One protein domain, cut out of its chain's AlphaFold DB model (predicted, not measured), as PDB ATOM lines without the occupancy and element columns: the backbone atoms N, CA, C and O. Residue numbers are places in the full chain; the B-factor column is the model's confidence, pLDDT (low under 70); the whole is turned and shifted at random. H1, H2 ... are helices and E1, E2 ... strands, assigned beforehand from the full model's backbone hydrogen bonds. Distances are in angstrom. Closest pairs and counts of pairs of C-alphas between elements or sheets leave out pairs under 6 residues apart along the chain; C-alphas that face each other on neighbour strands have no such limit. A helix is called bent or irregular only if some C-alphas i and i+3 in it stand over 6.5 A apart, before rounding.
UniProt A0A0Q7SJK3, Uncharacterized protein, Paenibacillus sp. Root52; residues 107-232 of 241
ATOM      1  N   ASP A 107       2.019 -46.278 129.889       64.38
ATOM      2  CA  ASP A 107       2.909 -45.204 130.363       64.38
ATOM      3  C   ASP A 107       4.199 -45.776 130.961       64.38
ATOM      4  O   ASP A 107       5.279 -45.254 130.696       64.38
ATOM      5  N   TYR A 108       4.110 -46.897 131.682       68.06
ATOM      6  CA  TYR A 108       5.282 -47.607 132.191       68.06
ATOM      7  C   TYR A 108       6.152 -48.171 131.055       68.06
ATOM      8  O   TYR A 108       7.352 -47.906 131.024       68.06
ATOM      9  N   ALA A 109       5.555 -48.853 130.067       70.00
ATOM     10  CA  ALA A 109       6.287 -49.373 128.909       70.00
ATOM     11  C   ALA A 109       6.949 -48.253 128.083       70.00
ATOM     12  O   ALA A 109       8.107 -48.373 127.688       70.00
ATOM     13  N   ASN A 110       6.259 -47.125 127.869       72.38
ATOM     14  CA  ASN A 110       6.843 -45.969 127.179       72.38
ATOM     15  C   ASN A 110       8.055 -45.399 127.925       72.38
ATOM     16  O   ASN A 110       9.048 -45.045 127.289       72.38
ATOM     17  N   MET A 111       7.992 -45.316 129.257       73.69
ATOM     18  CA  MET A 111       9.119 -44.833 130.054       73.69
ATOM     19  C   MET A 111      10.299 -45.804 130.028       73.69
ATOM     20  O   MET A 111      11.422 -45.358 129.816       73.69
ATOM     21  N   GLN A 112      10.062 -47.117 130.119       76.31
ATOM     22  CA  GLN A 112      11.128 -48.112 129.946       76.31
ATOM     23  C   GLN A 112      11.816 -47.979 128.579       76.31
ATOM     24  O   GLN A 112      13.042 -48.033 128.488       76.31
ATOM     25  N   MET A 113      11.052 -47.764 127.503       81.50
ATOM     26  CA  MET A 113      11.631 -47.545 126.172       81.50
ATOM     27  C   MET A 113      12.426 -46.239 126.093       81.50
ATOM     28  O   MET A 113      13.490 -46.204 125.474       81.50
ATOM     29  N   LEU A 114      11.960 -45.177 126.754       80.62
ATOM     30  CA  LEU A 114      12.694 -43.918 126.841       80.62
ATOM     31  C   LEU A 114      14.025 -44.082 127.593       80.62
ATOM     32  O   LEU A 114      15.046 -43.568 127.136       80.62
ATOM     33  N   GLU A 115      14.038 -44.816 128.706       83.00
ATOM     34  CA  GLU A 115      15.258 -45.126 129.462       83.00
ATOM     35  C   GLU A 115      16.254 -45.939 128.625       83.00
ATOM     36  O   GLU A 115      17.440 -45.592 128.567       83.00
ATOM     37  N   LEU A 116      15.785 -46.976 127.916       86.69
ATOM     38  CA  LEU A 116      16.621 -47.733 126.978       86.69
ATOM     39  C   LEU A 116      17.198 -46.824 125.895       86.69
ATOM     40  O   LEU A 116      18.389 -46.902 125.603       86.69
ATOM     41  N   ASN A 117      16.381 -45.939 125.323       88.81
ATOM     42  CA  ASN A 117      16.839 -45.000 124.308       88.81
ATOM     43  C   ASN A 117      17.930 -44.075 124.857       88.81
ATOM     44  O   ASN A 117      18.994 -43.978 124.258       88.81
ATOM     45  N   ASN A 118      17.718 -43.460 126.021       87.25
ATOM     46  CA  ASN A 118      18.718 -42.588 126.642       87.25
ATOM     47  C   ASN A 118      20.019 -43.330 126.986       87.25
ATOM     48  O   ASN A 118      21.092 -42.736 126.950       87.25
ATOM     49  N   THR A 119      19.926 -44.623 127.306       90.94
ATOM     50  CA  THR A 119      21.082 -45.447 127.678       90.94
ATOM     51  C   THR A 119      21.866 -45.946 126.462       90.94
ATOM     52  O   THR A 119      23.095 -45.966 126.496       90.94
ATOM     53  N   TYR A 120      21.177 -46.360 125.395       93.88
ATOM     54  CA  TYR A 120      21.772 -47.131 124.296       93.88
ATOM     55  C   TYR A 120      21.758 -46.427 122.930       93.88
ATOM     56  O   TYR A 120      22.331 -46.961 121.978       93.88
ATOM     57  N   ALA A 121      21.153 -45.240 122.798       91.75
ATOM     58  CA  ALA A 121      21.114 -44.514 121.522       91.75
ATOM     59  C   ALA A 121      22.516 -44.246 120.957       91.75
ATOM     60  O   ALA A 121      22.766 -44.534 119.787       91.75
ATOM     61  N   ASP A 122      23.453 -43.773 121.785       92.62
ATOM     62  CA  ASP A 122      24.829 -43.497 121.351       92.62
ATOM     63  C   ASP A 122      25.554 -44.765 120.870       92.62
ATOM     64  O   ASP A 122      26.378 -44.704 119.957       92.62
ATOM     65  N   GLU A 123      25.233 -45.932 121.438       94.69
ATOM     66  CA  GLU A 123      25.797 -47.209 120.997       94.69
ATOM     67  C   GLU A 123      25.266 -47.612 119.615       94.69
ATOM     68  O   GLU A 123      26.041 -48.033 118.753       94.69
ATOM     69  N   LEU A 124      23.962 -47.449 119.376       94.12
ATOM     70  CA  LEU A 124      23.347 -47.714 118.072       94.12
ATOM     71  C   LEU A 124      23.876 -46.754 116.996       94.12
ATOM     72  O   LEU A 124      24.204 -47.194 115.893       94.12
ATOM     73  N   ILE A 125      24.068 -45.480 117.342       92.88
ATOM     74  CA  ILE A 125      24.706 -44.490 116.464       92.88
ATOM     75  C   ILE A 125      26.160 -44.883 116.175       92.88
ATOM     76  O   ILE A 125      26.592 -44.862 115.023       92.88
ATOM     77  N   ALA A 126      26.925 -45.307 117.187       93.38
ATOM     78  CA  ALA A 126      28.307 -45.754 117.009       93.38
ATOM     79  C   ALA A 126      28.425 -47.034 116.160       93.38
ATOM     80  O   ALA A 126      29.437 -47.234 115.484       93.38
ATOM     81  N   LYS A 127      27.392 -47.887 116.163       91.75
ATOM     82  CA  LYS A 127      27.249 -49.039 115.257       91.75
ATOM     83  C   LYS A 127      26.896 -48.637 113.819       91.75
ATOM     84  O   LYS A 127      26.974 -49.485 112.935       91.75
ATOM     85  N   GLY A 128      26.575 -47.366 113.580       92.94
ATOM     86  CA  GLY A 128      26.269 -46.813 112.263       92.94
ATOM     87  C   GLY A 128      24.782 -46.791 111.918       92.94
ATOM     88  O   GLY A 128      24.461 -46.658 110.743       92.94
ATOM     89  N   TYR A 129      23.886 -46.933 112.898       93.56
ATOM     90  CA  TYR A 129      22.444 -46.815 112.683       93.56
ATOM     91  C   TYR A 129      21.951 -45.383 112.905       93.56
ATOM     92  O   TYR A 129      22.456 -44.651 113.755       93.56
ATOM     93  N   GLU A 130      20.905 -45.014 112.177       92.19
ATOM     94  CA  GLU A 130      20.174 -43.761 112.345       92.19
ATOM     95  C   GLU A 130      18.799 -44.023 112.957       92.19
ATOM     96  O   GLU A 130      18.260 -45.132 112.887       92.19
ATOM     97  N   VAL A 131      18.211 -42.993 113.560       88.62
ATOM     98  CA  VAL A 131      16.833 -43.080 114.035       88.62
ATOM     99  C   VAL A 131      15.887 -43.004 112.826       88.62
ATOM    100  O   VAL A 131      16.046 -42.103 112.002       88.62
ATOM    101  N   PRO A 132      14.904 -43.912 112.682       83.00
ATOM    102  CA  PRO A 132      13.935 -43.836 111.591       83.00
ATOM    103  C   PRO A 132      13.065 -42.578 111.678       83.00
ATOM    104  O   PRO A 132      12.483 -42.295 112.723       83.00
ATOM    105  N   GLU A 133      12.884 -41.883 110.556       74.44
ATOM    106  CA  GLU A 133      11.931 -40.773 110.438       74.44
ATOM    107  C   GLU A 133      10.505 -41.342 110.276       74.44
ATOM    108  O   GLU A 133      10.019 -41.540 109.159       74.44
ATOM    109  N   ARG A 134       9.814 -41.672 111.378       65.31
ATOM    110  CA  ARG A 134       8.443 -42.222 111.324       65.31
ATOM    111  C   ARG A 134       7.422 -41.470 112.172       65.31
ATOM    112  O   ARG A 134       7.693 -40.929 113.234       65.31
ATOM    113  N   TYR A 135       6.185 -41.499 111.672       50.44
ATOM    114  CA  TYR A 135       4.993 -40.910 112.276       50.44
ATOM    115  C   TYR A 135       4.552 -41.641 113.566       50.44
ATOM    116  O   TYR A 135       4.264 -42.835 113.547       50.44
ATOM    117  N   VAL A 136       4.331 -40.843 114.618       48.84
ATOM    118  CA  VAL A 136       3.446 -41.066 115.784       48.84
ATOM    119  C   VAL A 136       3.929 -42.021 116.891       48.84
ATOM    120  O   VAL A 136       3.309 -43.041 117.177       48.84
ATOM    121  N   SER A 137       4.926 -41.591 117.663       47.09
ATOM    122  CA  SER A 137       4.834 -41.730 119.123       47.09
ATOM    123  C   SER A 137       4.828 -40.320 119.726       47.09
ATOM    124  O   SER A 137       5.408 -39.392 119.164       47.09
ATOM    125  N   SER A 138       4.152 -40.118 120.854       48.16
ATOM    126  CA  SER A 138       4.169 -38.844 121.593       48.16
ATOM    127  C   SER A 138       5.560 -38.462 122.131       48.16
ATOM    128  O   SER A 138       5.697 -37.392 122.717       48.16
ATOM    129  N   TYR A 139       6.572 -39.311 121.920       50.50
ATOM    130  CA  TYR A 139       7.918 -39.201 122.480       50.50
ATOM    131  C   TYR A 139       9.022 -38.943 121.433       50.50
ATOM    132  O   TYR A 139      10.180 -38.803 121.808       50.50
ATOM    133  N   GLY A 140       8.673 -38.782 120.149       55.19
ATOM    134  CA  GLY A 140       9.607 -38.361 119.094       55.19
ATOM    135  C   GLY A 140      10.461 -39.481 118.484       55.19
ATOM    136  O   GLY A 140      10.247 -40.668 118.751       55.19
ATOM    137  N   ASP A 141      11.405 -39.073 117.630       70.75
ATOM    138  CA  ASP A 141      12.355 -39.939 116.922       70.75
ATOM    139  C   ASP A 141      13.247 -40.668 117.944       70.75
ATOM    140  O   ASP A 141      14.178 -40.098 118.512       70.75
ATOM    141  N   THR A 142      12.960 -41.946 118.188       85.56
ATOM    142  CA  THR A 142      13.658 -42.799 119.166       85.56
ATOM    143  C   THR A 142      13.973 -44.164 118.559       85.56
ATOM    144  O   THR A 142      13.273 -44.622 117.659       85.56
ATOM    145  N   PHE A 143      15.019 -44.843 119.039       89.88
ATOM    146  CA  PHE A 143      15.340 -46.215 118.620       89.88
ATOM    147  C   PHE A 143      14.431 -47.263 119.271       89.88
ATOM    148  O   PHE A 143      14.321 -48.377 118.771       89.88
ATOM    149  N   PHE A 144      13.786 -46.924 120.384       87.56
ATOM    150  CA  PHE A 144      12.965 -47.840 121.167       87.56
ATOM    151  C   PHE A 144      11.562 -47.283 121.305       87.56
ATOM    152  O   PHE A 144      11.383 -46.153 121.758       87.56
ATOM    153  N   VAL A 145      10.565 -48.083 120.938       80.88
ATOM    154  CA  VAL A 145       9.161 -47.679 121.001       80.88
ATOM    155  C   VAL A 145       8.306 -48.783 121.603       80.88
ATOM    156  O   VAL A 145       8.521 -49.964 121.340       80.88
ATOM    157  N   ALA A 146       7.314 -48.380 122.396       76.00
ATOM    158  CA  ALA A 146       6.252 -49.256 122.868       76.00
ATOM    159  C   ALA A 146       4.955 -48.921 122.121       76.00
ATOM    160  O   ALA A 146       4.614 -47.747 121.943       76.00
ATOM    161  N   TYR A 147       4.216 -49.934 121.667       68.00
ATOM    162  CA  TYR A 147       2.894 -49.733 121.067       68.00
ATOM    163  C   TYR A 147       1.871 -50.772 121.523       68.00
ATOM    164  O   TYR A 147       2.201 -51.934 121.757       68.00
ATOM    165  N   SER A 148       0.615 -50.313 121.612       56.38
ATOM    166  CA  SER A 148      -0.511 -51.070 122.155       56.38
ATOM    167  C   SER A 148      -1.365 -51.727 121.073       56.38
ATOM    168  O   SER A 148      -1.737 -51.072 120.095       56.38
ATOM    169  N   CYS A 149      -1.774 -52.977 121.293       50.66
ATOM    170  CA  CYS A 149      -2.854 -53.596 120.522       50.66
ATOM    171  C   CYS A 149      -4.191 -53.115 121.067       50.66
ATOM    172  O   CYS A 149      -4.433 -53.108 122.275       50.66
ATOM    173  N   ALA A 150      -5.063 -52.678 120.169       32.84
ATOM    174  CA  ALA A 150      -6.406 -52.289 120.540       32.84
ATOM    175  C   ALA A 150      -7.141 -53.507 121.131       32.84
ATOM    176  O   ALA A 150      -7.364 -54.490 120.432       32.84
ATOM    177  N   GLU A 151      -7.545 -53.377 122.397       33.12
ATOM    178  CA  GLU A 151      -8.458 -54.237 123.167       33.12
ATOM    179  C   GLU A 151      -7.823 -55.313 124.081       33.12
ATOM    180  O   GLU A 151      -7.407 -56.389 123.670       33.12
ATOM    181  N   SER A 152      -7.930 -55.037 125.388       35.50
ATOM    182  CA  SER A 152      -7.806 -55.937 126.547       35.50
ATOM    183  C   SER A 152      -6.401 -56.411 126.978       35.50
ATOM    184  O   SER A 152      -5.864 -57.406 126.513       35.50
ATOM    185  N   LYS A 153      -5.903 -55.730 128.017       40.44
ATOM    186  CA  LYS A 153      -5.121 -56.236 129.164       40.44
ATOM    187  C   LYS A 153      -3.674 -56.711 129.028       40.44
ATOM    188  O   LYS A 153      -3.058 -56.867 130.070       40.44
ATOM    189  N   SER A 154      -3.084 -56.881 127.850       49.41
ATOM    190  CA  SER A 154      -1.626 -57.112 127.789       49.41
ATOM    191  C   SER A 154      -1.110 -57.151 126.359       49.41
ATOM    192  O   SER A 154      -0.919 -58.230 125.808       49.41
ATOM    193  N   CYS A 155      -0.846 -55.994 125.765       50.84
ATOM    194  CA  CYS A 155      -0.040 -55.942 124.553       50.84
ATOM    195  C   CYS A 155       0.737 -54.632 124.538       50.84
ATOM    196  O   CYS A 155       0.260 -53.677 123.943       50.84
ATOM    197  N   ASP A 156       1.908 -54.585 125.164       60.66
ATOM    198  CA  ASP A 156       2.913 -53.579 124.829       60.66
ATOM    199  C   ASP A 156       4.057 -54.317 124.150       60.66
ATOM    200  O   ASP A 156       4.783 -55.082 124.781       60.66
ATOM    201  N   ILE A 157       4.144 -54.170 122.830       63.69
ATOM    202  CA  ILE A 157       5.308 -54.639 122.086       63.69
ATOM    203  C   ILE A 157       6.406 -53.610 122.246       63.69
ATOM    204  O   ILE A 157       6.212 -52.447 121.892       63.69
ATOM    205  N   HIS A 158       7.562 -54.072 122.707       77.88
ATOM    206  CA  HIS A 158       8.803 -53.319 122.649       77.88
ATOM    207  C   HIS A 158       9.467 -53.555 121.292       77.88
ATOM    208  O   HIS A 158       9.923 -54.663 120.993       77.88
ATOM    209  N   GLU A 159       9.524 -52.520 120.461       82.50
ATOM    210  CA  GLU A 159      10.185 -52.565 119.158       82.50
ATOM    211  C   GLU A 159      11.488 -51.769 119.194       82.50
ATOM    212  O   GLU A 159      11.517 -50.605 119.598       82.50
ATOM    213  N   LEU A 160      12.562 -52.408 118.729       89.56
ATOM    214  CA  LEU A 160      13.814 -51.747 118.378       89.56
ATOM    215  C   LEU A 160      13.755 -51.362 116.902       89.56
ATOM    216  O   LEU A 160      13.656 -52.232 116.039       89.56
ATOM    217  N   GLN A 161      13.839 -50.076 116.605       89.44
ATOM    218  CA  GLN A 161      13.751 -49.548 115.254       89.44
ATOM    219  C   GLN A 161      15.035 -48.815 114.878       89.44
ATOM    220  O   GLN A 161      15.498 -47.946 115.607       89.44
ATOM    221  N   VAL A 162      15.611 -49.158 113.730       92.50
ATOM    222  CA  VAL A 162      16.811 -48.504 113.196       92.50
ATOM    223  C   VAL A 162      16.620 -48.150 111.733       92.50
ATOM    224  O   VAL A 162      15.834 -48.789 111.034       92.50
ATOM    225  N   ARG A 163      17.378 -47.173 111.256       91.88
ATOM    226  CA  ARG A 163      17.543 -46.855 109.845       91.88
ATOM    227  C   ARG A 163      18.984 -47.110 109.427       91.88
ATOM    228  O   ARG A 163      19.920 -46.787 110.157       91.88
ATOM    229  N   LEU A 164      19.159 -47.719 108.259       91.62
ATOM    230  CA  LEU A 164      20.461 -47.833 107.614       91.62
ATOM    231  C   LEU A 164      20.806 -46.498 106.935       91.62
ATOM    232  O   LEU A 164      19.935 -45.934 106.274       91.62
ATOM    233  N   PRO A 165      22.042 -45.988 107.067       88.44
ATOM    234  CA  PRO A 165      22.435 -44.743 106.423       88.44
ATOM    235  C   PRO A 165      22.556 -44.924 104.906       88.44
ATOM    236  O   PRO A 165      22.874 -46.012 104.408       88.44
ATOM    237  N   ASP A 166      22.347 -43.838 104.165       82.06
ATOM    238  CA  ASP A 166      22.467 -43.828 102.706       82.06
ATOM    239  C   ASP A 166      23.866 -44.300 102.266       82.06
ATOM    240  O   ASP A 166      24.894 -43.769 102.692       82.06
ATOM    241  N   GLY A 167      23.919 -45.308 101.390       74.75
ATOM    242  CA  GLY A 167      25.181 -45.872 100.900       74.75
ATOM    243  C   GLY A 167      25.906 -46.792 101.892       74.75
ATOM    244  O   GLY A 167      27.085 -47.095 101.681       74.75
ATOM    245  N   SER A 168      25.231 -47.246 102.955       77.50
ATOM    246  CA  SER A 168      25.742 -48.299 103.836       77.50
ATOM    247  C   SER A 168      26.088 -49.570 103.053       77.50
ATOM    248  O   SER A 168      25.342 -50.006 102.180       77.50
ATOM    249  N   SER A 169      27.211 -50.212 103.393       75.81
ATOM    250  CA  SER A 169      27.540 -51.553 102.886       75.81
ATOM    251  C   SER A 169      26.785 -52.669 103.614       75.81
ATOM    252  O   SER A 169      26.935 -53.839 103.262       75.81
ATOM    253  N   GLN A 170      26.064 -52.328 104.683       82.44
ATOM    254  CA  GLN A 170      25.271 -53.260 105.470       82.44
ATOM    255  C   GLN A 170      23.883 -53.394 104.850       82.44
ATOM    256  O   GLN A 170      23.197 -52.397 104.642       82.44
ATOM    257  N   ASP A 171      23.475 -54.631 104.576       86.19
ATOM    258  CA  ASP A 171      22.124 -54.944 104.130       86.19
ATOM    259  C   ASP A 171      21.183 -55.192 105.322       86.19
ATOM    260  O   ASP A 171      21.602 -55.332 106.477       86.19
ATOM    261  N   GLU A 172      19.880 -55.258 105.043       88.00
ATOM    262  CA  GLU A 172      18.851 -55.477 106.067       88.00
ATOM    263  C   GLU A 172      19.092 -56.767 106.864       88.00
ATOM    264  O   GLU A 172      18.906 -56.794 108.079       88.00
ATOM    265  N   ILE A 173      19.546 -57.839 106.205       89.12
ATOM    266  CA  ILE A 173      19.826 -59.130 106.853       89.12
ATOM    267  C   ILE A 173      20.997 -58.998 107.833       89.12
ATOM    268  O   ILE A 173      20.926 -59.510 108.956       89.12
ATOM    269  N   GLY A 174      22.058 -58.292 107.441       90.38
ATOM    270  CA  GLY A 174      23.186 -57.968 108.303       90.38
ATOM    271  C   GLY A 174      22.764 -57.137 109.514       90.38
ATOM    272  O   GLY A 174      23.194 -57.434 110.631       90.38
ATOM    273  N   ALA A 175      21.889 -56.145 109.318       92.50
ATOM    274  CA  ALA A 175      21.305 -55.336 110.391       92.50
ATOM    275  C   ALA A 175      20.488 -56.186 111.370       92.50
ATOM    276  O   ALA A 175      20.756 -56.182 112.571       92.50
ATOM    277  N   PHE A 176      19.573 -57.010 110.859       91.94
ATOM    278  CA  PHE A 176      18.814 -57.956 111.674       91.94
ATOM    279  C   PHE A 176      19.724 -58.898 112.467       91.94
ATOM    280  O   PHE A 176      19.448 -59.168 113.632       91.94
ATOM    281  N   GLY A 177      20.821 -59.375 111.874       91.88
ATOM    282  CA  GLY A 177      21.784 -60.250 112.542       91.88
ATOM    283  C   GLY A 177      22.517 -59.596 113.703       91.88
ATOM    284  O   GLY A 177      22.681 -60.223 114.754       91.88
ATOM    285  N   ASP A 178      22.972 -58.359 113.519       93.81
ATOM    286  CA  ASP A 178      23.616 -57.590 114.584       93.81
ATOM    287  C   ASP A 178      22.622 -57.270 115.709       93.81
ATOM    288  O   ASP A 178      22.860 -57.643 116.859       93.81
ATOM    289  N   LEU A 179      21.462 -56.702 115.369       93.81
ATOM    290  CA  LEU A 179      20.448 -56.281 116.337       93.81
ATOM    291  C   LEU A 179      19.833 -57.464 117.096       93.81
ATOM    292  O   LEU A 179      19.637 -57.370 118.304       93.81
ATOM    293  N   TYR A 180      19.602 -58.607 116.438       90.50
ATOM    294  CA  TYR A 180      19.102 -59.831 117.085       90.50
ATOM    295  C   TYR A 180      20.034 -60.329 118.194       90.50
ATOM    296  O   TYR A 180      19.572 -60.819 119.228       90.50
ATOM    297  N   ARG A 181      21.354 -60.246 117.977       90.88
ATOM    298  CA  ARG A 181      22.349 -60.640 118.983       90.88
ATOM    299  C   ARG A 181      22.478 -59.582 120.063       90.88
ATOM    300  O   ARG A 181      22.536 -59.935 121.236       90.88
ATOM    301  N   TRP A 182      22.522 -58.319 119.654       92.38
ATOM    302  CA  TRP A 182      22.710 -57.193 120.552       92.38
ATOM    303  C   TRP A 182      21.548 -57.025 121.529       92.38
ATOM    304  O   TRP A 182      21.792 -56.923 122.720       92.38
ATOM    305  N   GLN A 183      20.289 -57.126 121.088       89.19
ATOM    306  CA  GLN A 183      19.134 -56.943 121.982       89.19
ATOM    307  C   GLN A 183      19.121 -57.901 123.185       89.19
ATOM    308  O   GLN A 183      18.554 -57.578 124.220       89.19
ATOM    309  N   LYS A 184      19.809 -59.049 123.099       84.81
ATOM    310  CA  LYS A 184      19.945 -59.996 124.217       84.81
ATOM    311  C   LYS A 184      20.772 -59.452 125.386       84.81
ATOM    312  O   LYS A 184      20.781 -60.075 126.443       84.81
ATOM    313  N   THR A 185      21.500 -58.351 125.199       85.94
ATOM    314  CA  THR A 185      22.255 -57.677 126.265       85.94
ATOM    315  C   THR A 185      21.430 -56.624 126.994       85.94
ATOM    316  O   THR A 185      21.898 -56.093 127.999       85.94
ATOM    317  N   LEU A 186      20.236 -56.294 126.494       83.19
ATOM    318  CA  LEU A 186      19.382 -55.277 127.088       83.19
ATOM    319  C   LEU A 186      18.715 -55.805 128.370       83.19
ATOM    320  O   LEU A 186      18.384 -56.989 128.453       83.19
ATOM    321  N   PRO A 187      18.486 -54.933 129.368       75.25
ATOM    322  CA  PRO A 187      17.812 -55.308 130.612       75.25
ATOM    323  C   PRO A 187      16.305 -55.521 130.423       75.25
ATOM    324  O   PRO A 187      15.649 -56.109 131.279       75.25
ATOM    325  N   VAL A 188      15.765 -55.056 129.296       73.06
ATOM    326  CA  VAL A 188      14.366 -55.199 128.906       73.06
ATOM    327  C   VAL A 188      14.304 -56.031 127.636       73.06
ATOM    328  O   VAL A 188      15.124 -55.898 126.728       73.06
ATOM    329  N   ARG A 189      13.302 -56.901 127.572       74.12
ATOM    330  CA  ARG A 189      13.069 -57.762 126.419       74.12
ATOM    331  C   ARG A 189      12.491 -56.962 125.250       74.12
ATOM    332  O   ARG A 189      11.476 -56.292 125.419       74.12
ATOM    333  N   ILE A 190      13.087 -57.132 124.069       81.44
ATOM    334  CA  ILE A 190      12.578 -56.631 122.786       81.44
ATOM    335  C   ILE A 190      11.745 -57.723 122.100       81.44
ATOM    336  O   ILE A 190      12.127 -58.900 122.089       81.44
ATOM    337  N   ASP A 191      10.608 -57.336 121.527       78.12
ATOM    338  CA  ASP A 191       9.634 -58.243 120.911       78.12
ATOM    339  C   ASP A 191       9.657 -58.185 119.378       78.12
ATOM    340  O   ASP A 191       9.320 -59.175 118.721       78.12
ATOM    341  N   SER A 192      10.096 -57.071 118.793       82.88
ATOM    342  CA  SER A 192      10.300 -56.929 117.349       82.88
ATOM    343  C   SER A 192      11.486 -56.026 117.017       82.88
ATOM    344  O   SER A 192      11.903 -55.177 117.805       82.88
ATOM    345  N   ILE A 193      12.045 -56.225 115.825       88.56
ATOM    346  CA  ILE A 193      13.078 -55.362 115.254       88.56
ATOM    347  C   ILE A 193      12.547 -54.810 113.935       88.56
ATOM    348  O   ILE A 193      12.112 -55.581 113.078       88.56
ATOM    349  N   TYR A 194      12.609 -53.494 113.766       88.69
ATOM    350  CA  TYR A 194      12.343 -52.803 112.513       88.69
ATOM    351  C   TYR A 194      13.639 -52.239 111.936       88.69
ATOM    352  O   TYR A 194      14.397 -51.563 112.628       88.69
ATOM    353  N   VAL A 195      13.880 -52.510 110.657       90.75
ATOM    354  CA  VAL A 195      15.006 -51.953 109.907       90.75
ATOM    355  C   VAL A 195      14.442 -51.161 108.737       90.75
ATOM    356  O   VAL A 195      13.776 -51.721 107.866       90.75
ATOM    357  N   ASP A 196      14.699 -49.859 108.740       89.50
ATOM    358  CA  ASP A 196      14.417 -48.945 107.644       89.50
ATOM    359  C   ASP A 196      15.594 -48.938 106.669       89.50
ATOM    360  O   ASP A 196      16.731 -48.663 107.059       89.50
ATOM    361  N   SER A 197      15.324 -49.248 105.405       84.75
ATOM    362  CA  SER A 197      16.323 -49.202 104.342       84.75
ATOM    363  C   SER A 197      16.072 -47.980 103.457       84.75
ATOM    364  O   SER A 197      14.944 -47.805 102.998       84.75
ATOM    365  N   PRO A 198      17.093 -47.163 103.144       76.94
ATOM    366  CA  PRO A 198      16.960 -46.038 102.217       76.94
ATOM    367  C   PRO A 198      16.428 -46.418 100.832       76.94
ATOM    368  O   PRO A 198      15.845 -45.593 100.131       76.94
ATOM    369  N   GLU A 199      16.660 -47.665 100.416       72.25
ATOM    370  CA  GLU A 199      16.364 -48.153  99.068       72.25
ATOM    371  C   GLU A 199      14.973 -48.803  98.947       72.25
ATOM    372  O   GLU A 199      14.581 -49.210  97.850       72.25
ATOM    373  N   GLY A 200      14.204 -48.910 100.040       71.81
ATOM    374  CA  GLY A 200      12.946 -49.657 100.050       71.81
ATOM    375  C   GLY A 200      12.010 -49.352 101.221       71.81
ATOM    376  O   GLY A 200      12.223 -48.443 102.013       71.81
ATOM    377  N   GLU A 201      10.919 -50.113 101.316       73.94
ATOM    378  CA  GLU A 201      10.051 -50.063 102.493       73.94
ATOM    379  C   GLU A 201      10.705 -50.834 103.638       73.94
ATOM    380  O   GLU A 201      10.921 -52.041 103.502       73.94
ATOM    381  N   GLY A 202      10.936 -50.185 104.781       79.62
ATOM    382  CA  GLY A 202      11.488 -50.881 105.935       79.62
ATOM    383  C   GLY A 202      10.655 -52.083 106.393       79.62
ATOM    384  O   GLY A 202       9.431 -52.182 106.203       79.62
ATOM    385  N   VAL A 203      11.347 -53.026 107.023       85.12
ATOM    386  CA  VAL A 203      10.840 -54.355 107.364       85.12
ATOM    387  C   VAL A 203      10.830 -54.513 108.881       85.12
ATOM    388  O   VAL A 203      11.827 -54.249 109.537       85.12
ATOM    389  N   SER A 204       9.705 -54.968 109.443       83.94
ATOM    390  CA  SER A 204       9.608 -55.375 110.855       83.94
ATOM    391  C   SER A 204       9.554 -56.898 110.957       83.94
ATOM    392  O   SER A 204       8.799 -57.536 110.214       83.94
ATOM    393  N   ARG A 205      10.343 -57.470 111.872       82.50
ATOM    394  CA  ARG A 205      10.405 -58.905 112.173       82.50
ATOM    395  C   ARG A 205      10.175 -59.153 113.654       82.50
ATOM    396  O   ARG A 205      10.741 -58.471 114.506       82.50
ATOM    397  N   CYS A 206       9.380 -60.171 113.945       78.69
ATOM    398  CA  CYS A 206       8.965 -60.509 115.296       78.69
ATOM    399  C   CYS A 206       9.978 -61.480 115.900       78.69
ATOM    400  O   CYS A 206      10.368 -62.455 115.261       78.69
ATOM    401  N   LEU A 207      10.389 -61.226 117.139       77.19
ATOM    402  CA  LEU A 207      11.294 -62.091 117.892       77.19
ATOM    403  C   LEU A 207      10.555 -63.239 118.595       77.19
ATOM    404  O   LEU A 207      11.223 -64.081 119.187       77.19
ATOM    405  N   ARG A 208       9.215 -63.306 118.521       66.56
ATOM    406  CA  ARG A 208       8.386 -64.343 119.161       66.56
ATOM    407  C   ARG A 208       7.397 -65.035 118.214       66.56
ATOM    408  O   ARG A 208       6.905 -64.378 117.288       66.56
ATOM    409  N   PRO A 209       7.049 -66.307 118.485       52.19
ATOM    410  CA  PRO A 209       5.850 -66.929 117.945       52.19
ATOM    411  C   PRO A 209       4.571 -66.298 118.487       52.19
ATOM    412  O   PRO A 209       4.539 -65.743 119.584       52.19
ATOM    413  N   ASP A 210       3.526 -66.387 117.673       49.72
ATOM    414  CA  ASP A 210       2.158 -66.001 118.001       49.72
ATOM    415  C   ASP A 210       1.657 -66.815 119.212       49.72
ATOM    416  O   ASP A 210       1.765 -68.044 119.222       49.72
ATOM    417  N   ALA A 211       1.126 -66.134 120.234       43.50
ATOM    418  CA  ALA A 211       0.568 -66.773 121.429       43.50
ATOM    419  C   ALA A 211      -0.669 -67.638 121.103       43.50
ATOM    420  O   ALA A 211      -0.972 -68.586 121.834       43.50
ATOM    421  N   SER A 212      -1.329 -67.376 119.969       40.91
ATOM    422  CA  SER A 212      -2.456 -68.148 119.445       40.91
ATOM    423  C   SER A 212      -2.051 -69.511 118.874       40.91
ATOM    424  O   SER A 212      -2.889 -70.417 118.772       40.91
ATOM    425  N   ILE A 213      -0.763 -69.720 118.566       43.00
ATOM    426  CA  ILE A 213      -0.226 -71.051 118.274       43.00
ATOM    427  C   ILE A 213      -0.010 -71.717 119.627       43.00
ATOM    428  O   ILE A 213       1.097 -71.719 120.155       43.00
ATOM    429  N   GLY A 214      -1.103 -72.233 120.199       39.59
ATOM    430  CA  GLY A 214      -1.168 -72.898 121.499       39.59
ATOM    431  C   GLY A 214      -0.219 -74.088 121.600       39.59
ATOM    432  O   GLY A 214      -0.641 -75.242 121.528       39.59
ATOM    433  N   ASN A 215       1.066 -73.797 121.764       40.12
ATOM    434  CA  ASN A 215       2.107 -74.761 122.012       40.12
ATOM    435  C   ASN A 215       2.423 -74.691 123.511       40.12
ATOM    436  O   ASN A 215       3.141 -73.791 123.944       40.12
ATOM    437  N   PRO A 216       1.852 -75.592 124.328       42.78
ATOM    438  CA  PRO A 216       2.002 -75.571 125.783       42.78
ATOM    439  C   PRO A 216       3.449 -75.800 126.258       42.78
ATOM    440  O   PRO A 216       3.708 -75.676 127.453       42.78
ATOM    441  N   ASP A 217       4.371 -76.104 125.338       41.16
ATOM    442  CA  ASP A 217       5.785 -76.366 125.605       41.16
ATOM    443  C   ASP A 217       6.705 -75.138 125.413       41.16
ATOM    444  O   ASP A 217       7.875 -75.208 125.787       41.16
ATOM    445  N   HIS A 218       6.203 -74.012 124.881       41.12
ATOM    446  CA  HIS A 218       6.970 -72.765 124.736       41.12
ATOM    447  C   HIS A 218       6.333 -71.653 125.564       41.12
ATOM    448  O   HIS A 218       5.256 -71.147 125.252       41.12
ATOM    449  N   GLY A 219       6.990 -71.289 126.665       43.41
ATOM    450  CA  GLY A 219       6.542 -70.186 127.507       43.41
ATOM    451  C   GLY A 219       6.632 -68.848 126.772       43.41
ATOM    452  O   GLY A 219       7.391 -68.690 125.818       43.41
ATOM    453  N   GLN A 220       5.941 -67.829 127.290       43.50
ATOM    454  CA  GLN A 220       6.066 -66.424 126.855       43.50
ATOM    455  C   GLN A 220       7.514 -65.868 126.936       43.50
ATOM    456  O   GLN A 220       7.760 -64.714 126.585       43.50
ATOM    457  N   SER A 221       8.471 -66.662 127.426       48.88
ATOM    458  CA  SER A 221       9.902 -66.384 127.544       48.88
ATOM    459  C   SER A 221      10.724 -66.673 126.284       48.88
ATOM    460  O   SER A 221      11.846 -66.178 126.190       48.88
ATOM    461  N   ASP A 222      10.214 -67.463 125.337       57.25
ATOM    462  CA  ASP A 222      11.052 -68.037 124.279       57.25
ATOM    463  C   ASP A 222      11.094 -67.127 123.039       57.25
ATOM    464  O   ASP A 222      10.095 -66.932 122.345       57.25
ATOM    465  N   GLN A 223      12.268 -66.554 122.748       66.06
ATOM    466  CA  GLN A 223      12.526 -65.869 121.477       66.06
ATOM    467  C   GLN A 223      12.873 -66.889 120.383       66.06
ATOM    468  O   GLN A 223      13.550 -67.885 120.650       66.06
ATOM    469  N   TYR A 224      12.483 -66.608 119.138       66.00
ATOM    470  CA  TYR A 224      12.879 -67.401 117.977       66.00
ATOM    471  C   TYR A 224      14.396 -67.590 117.920       66.00
ATOM    472  O   TYR A 224      15.170 -66.661 118.192       66.00
ATOM    473  N   ALA A 225      14.838 -68.780 117.506       78.44
ATOM    474  CA  ALA A 225      16.223 -68.966 117.106       78.44
ATOM    475  C   ALA A 225      16.530 -68.083 115.884       78.44
ATOM    476  O   ALA A 225      15.635 -67.682 115.142       78.44
ATOM    477  N   TRP A 226      17.811 -67.778 115.661       81.31
ATOM    478  CA  TRP A 226      18.240 -66.884 114.578       81.31
ATOM    479  C   TRP A 226      17.666 -67.267 113.201       81.31
ATOM    480  O   TRP A 226      17.203 -66.395 112.469       81.31
ATOM    481  N   MET A 227      17.674 -68.562 112.867       81.62
ATOM    482  CA  MET A 227      17.156 -69.052 111.584       81.62
ATOM    483  C   MET A 227      15.650 -68.825 111.462       81.62
ATOM    484  O   MET A 227      15.195 -68.285 110.461       81.62
ATOM    485  N   ASP A 228      14.892 -69.135 112.514       75.25
ATOM    486  CA  ASP A 228      13.444 -68.936 112.511       75.25
ATOM    487  C   ASP A 228      13.093 -67.449 112.402       75.25
ATOM    488  O   ASP A 228      12.181 -67.092 111.663       75.25
ATOM    489  N   PHE A 229      13.846 -66.575 113.079       80.62
ATOM    490  CA  PHE A 229      13.670 -65.120 113.054       80.62
ATOM    491  C   PHE A 229      13.872 -64.509 111.656       80.62
ATOM    492  O   PHE A 229      13.065 -63.685 111.208       80.62
ATOM    493  N   ILE A 230      14.940 -64.900 110.952       83.06
ATOM    494  CA  ILE A 230      15.265 -64.324 109.637       83.06
ATOM    495  C   ILE A 230      14.376 -64.879 108.513       83.06
ATOM    496  O   ILE A 230      14.215 -64.232 107.476       83.06
ATOM    497  N   GLU A 231      13.762 -66.043 108.729       76.56
ATOM    498  CA  GLU A 231      12.816 -66.666 107.799       76.56
ATOM    499  C   GLU A 231      11.362 -66.201 108.005       76.56
ATOM    500  O   GLU A 231      10.535 -66.402 107.114       76.56
ATOM    501  N   GLN A 232      11.040 -65.527 109.121       69.31
ATOM    502  CA  GLN A 232       9.693 -64.985 109.349       69.31
ATOM    503  C   GLN A 232       9.266 -64.000 108.242       69.31
ATOM    504  O   GLN A 232      10.080 -63.299 107.639       69.31
TER     505      GLN A 232
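Overview. This is residues 107 to 232 of the 241 residues of an uncharacterized protein of Paenibacillus sp. Root52 (UniProt A0A0Q7SJK3). What does the model look like? It is one strongly twisted sheet of four strands with two helices over one face, H1 over the E1 and E2 side and H2 over E2 and E3, while a short third helix, H3, packs on H2 and grazes the sheet; within the long link before H3, residues 212 to 217 stick out. What is it made of? The printed part has 126 residues with three named helices and four named strands, in the order H1 E1 E2 H2 E3 E4 H3; the sheet, in the order E1 E2 E3 E4, is mixed, and the class is mixed, helices and strands, with under half of the residues in named elements. How large is it? It is compact, with a radius of gyration of the C-alphas of 14.6 A and spans of 45 by 33 by 26 A.

Along the chain. Where are the strands? E1 is residues 144 to 148, E2 156 to 163, 22.0 A long from C-alpha 156 at (2.913, -53.579, 124.829), E3 192 to 196 and E4 203 to 206. Where are the helices? H1, residues 107 to 126, begins at C-alpha 107 (2.909, -45.204, 130.363) and is 28.7 A long; it is irregular, with C-alphas 119 and 122 7.6 A apart, and has a kink of 49 degrees near residue 120. H2 is residues 172 to 185, 20.6 A long, and H3 is residues 226 to 231, ending at C-alpha 231 (12.816, -66.666, 107.799).

Arrangement. How do the strands pair? E1 and E2 are an antiparallel hairpin, with N 145 and O 159 3.0 A apart; E3 and E4 are another, with N 193 and O 205 at 2.9 A. E2 and E3 are parallel, with N 194 and O 160 at 2.8 A, and E2, H2, E3 make a strand-helix-strand unit, two parallel neighbour strands with a helix between, whose crossover is right-handed. Where are the helices? H1 and H2 lie on the same face, giving two layers, a sheet and helices; H1 runs along the strands at a height of 8.5 A over the sheet, its C-alpha 113 5.2 A from C-alpha 144, and H2 runs slantwise at 9.2 A, its C-alpha 172 6.5 A from C-alpha 195. H2 and H3 touch, closest at the C-alphas of Ile 173 and Ile 230, 7.5 A, opposite ways at a steep tilt of 38 degrees, only just past shallow. Are the helix backbones intact? In H3 every O i to N i+4 pair is within hydrogen-bond range; in H1 it is 14 of 16 and in H2 8 of 10.

Size, cuts and confidence. How far does it reach? The two C-alphas farthest apart are those of Gly 167 and Pro 216, 45.1 A. Is the printed part continuous? It has no cut; the links H1 to E1 and E4 to H3 are long. Where is confidence low? The mean pLDDT of the printed part is 74.3, and it is under 70 at residues 107 to 108, 134 to 140, 147 to 157, 208 to 224 and 232.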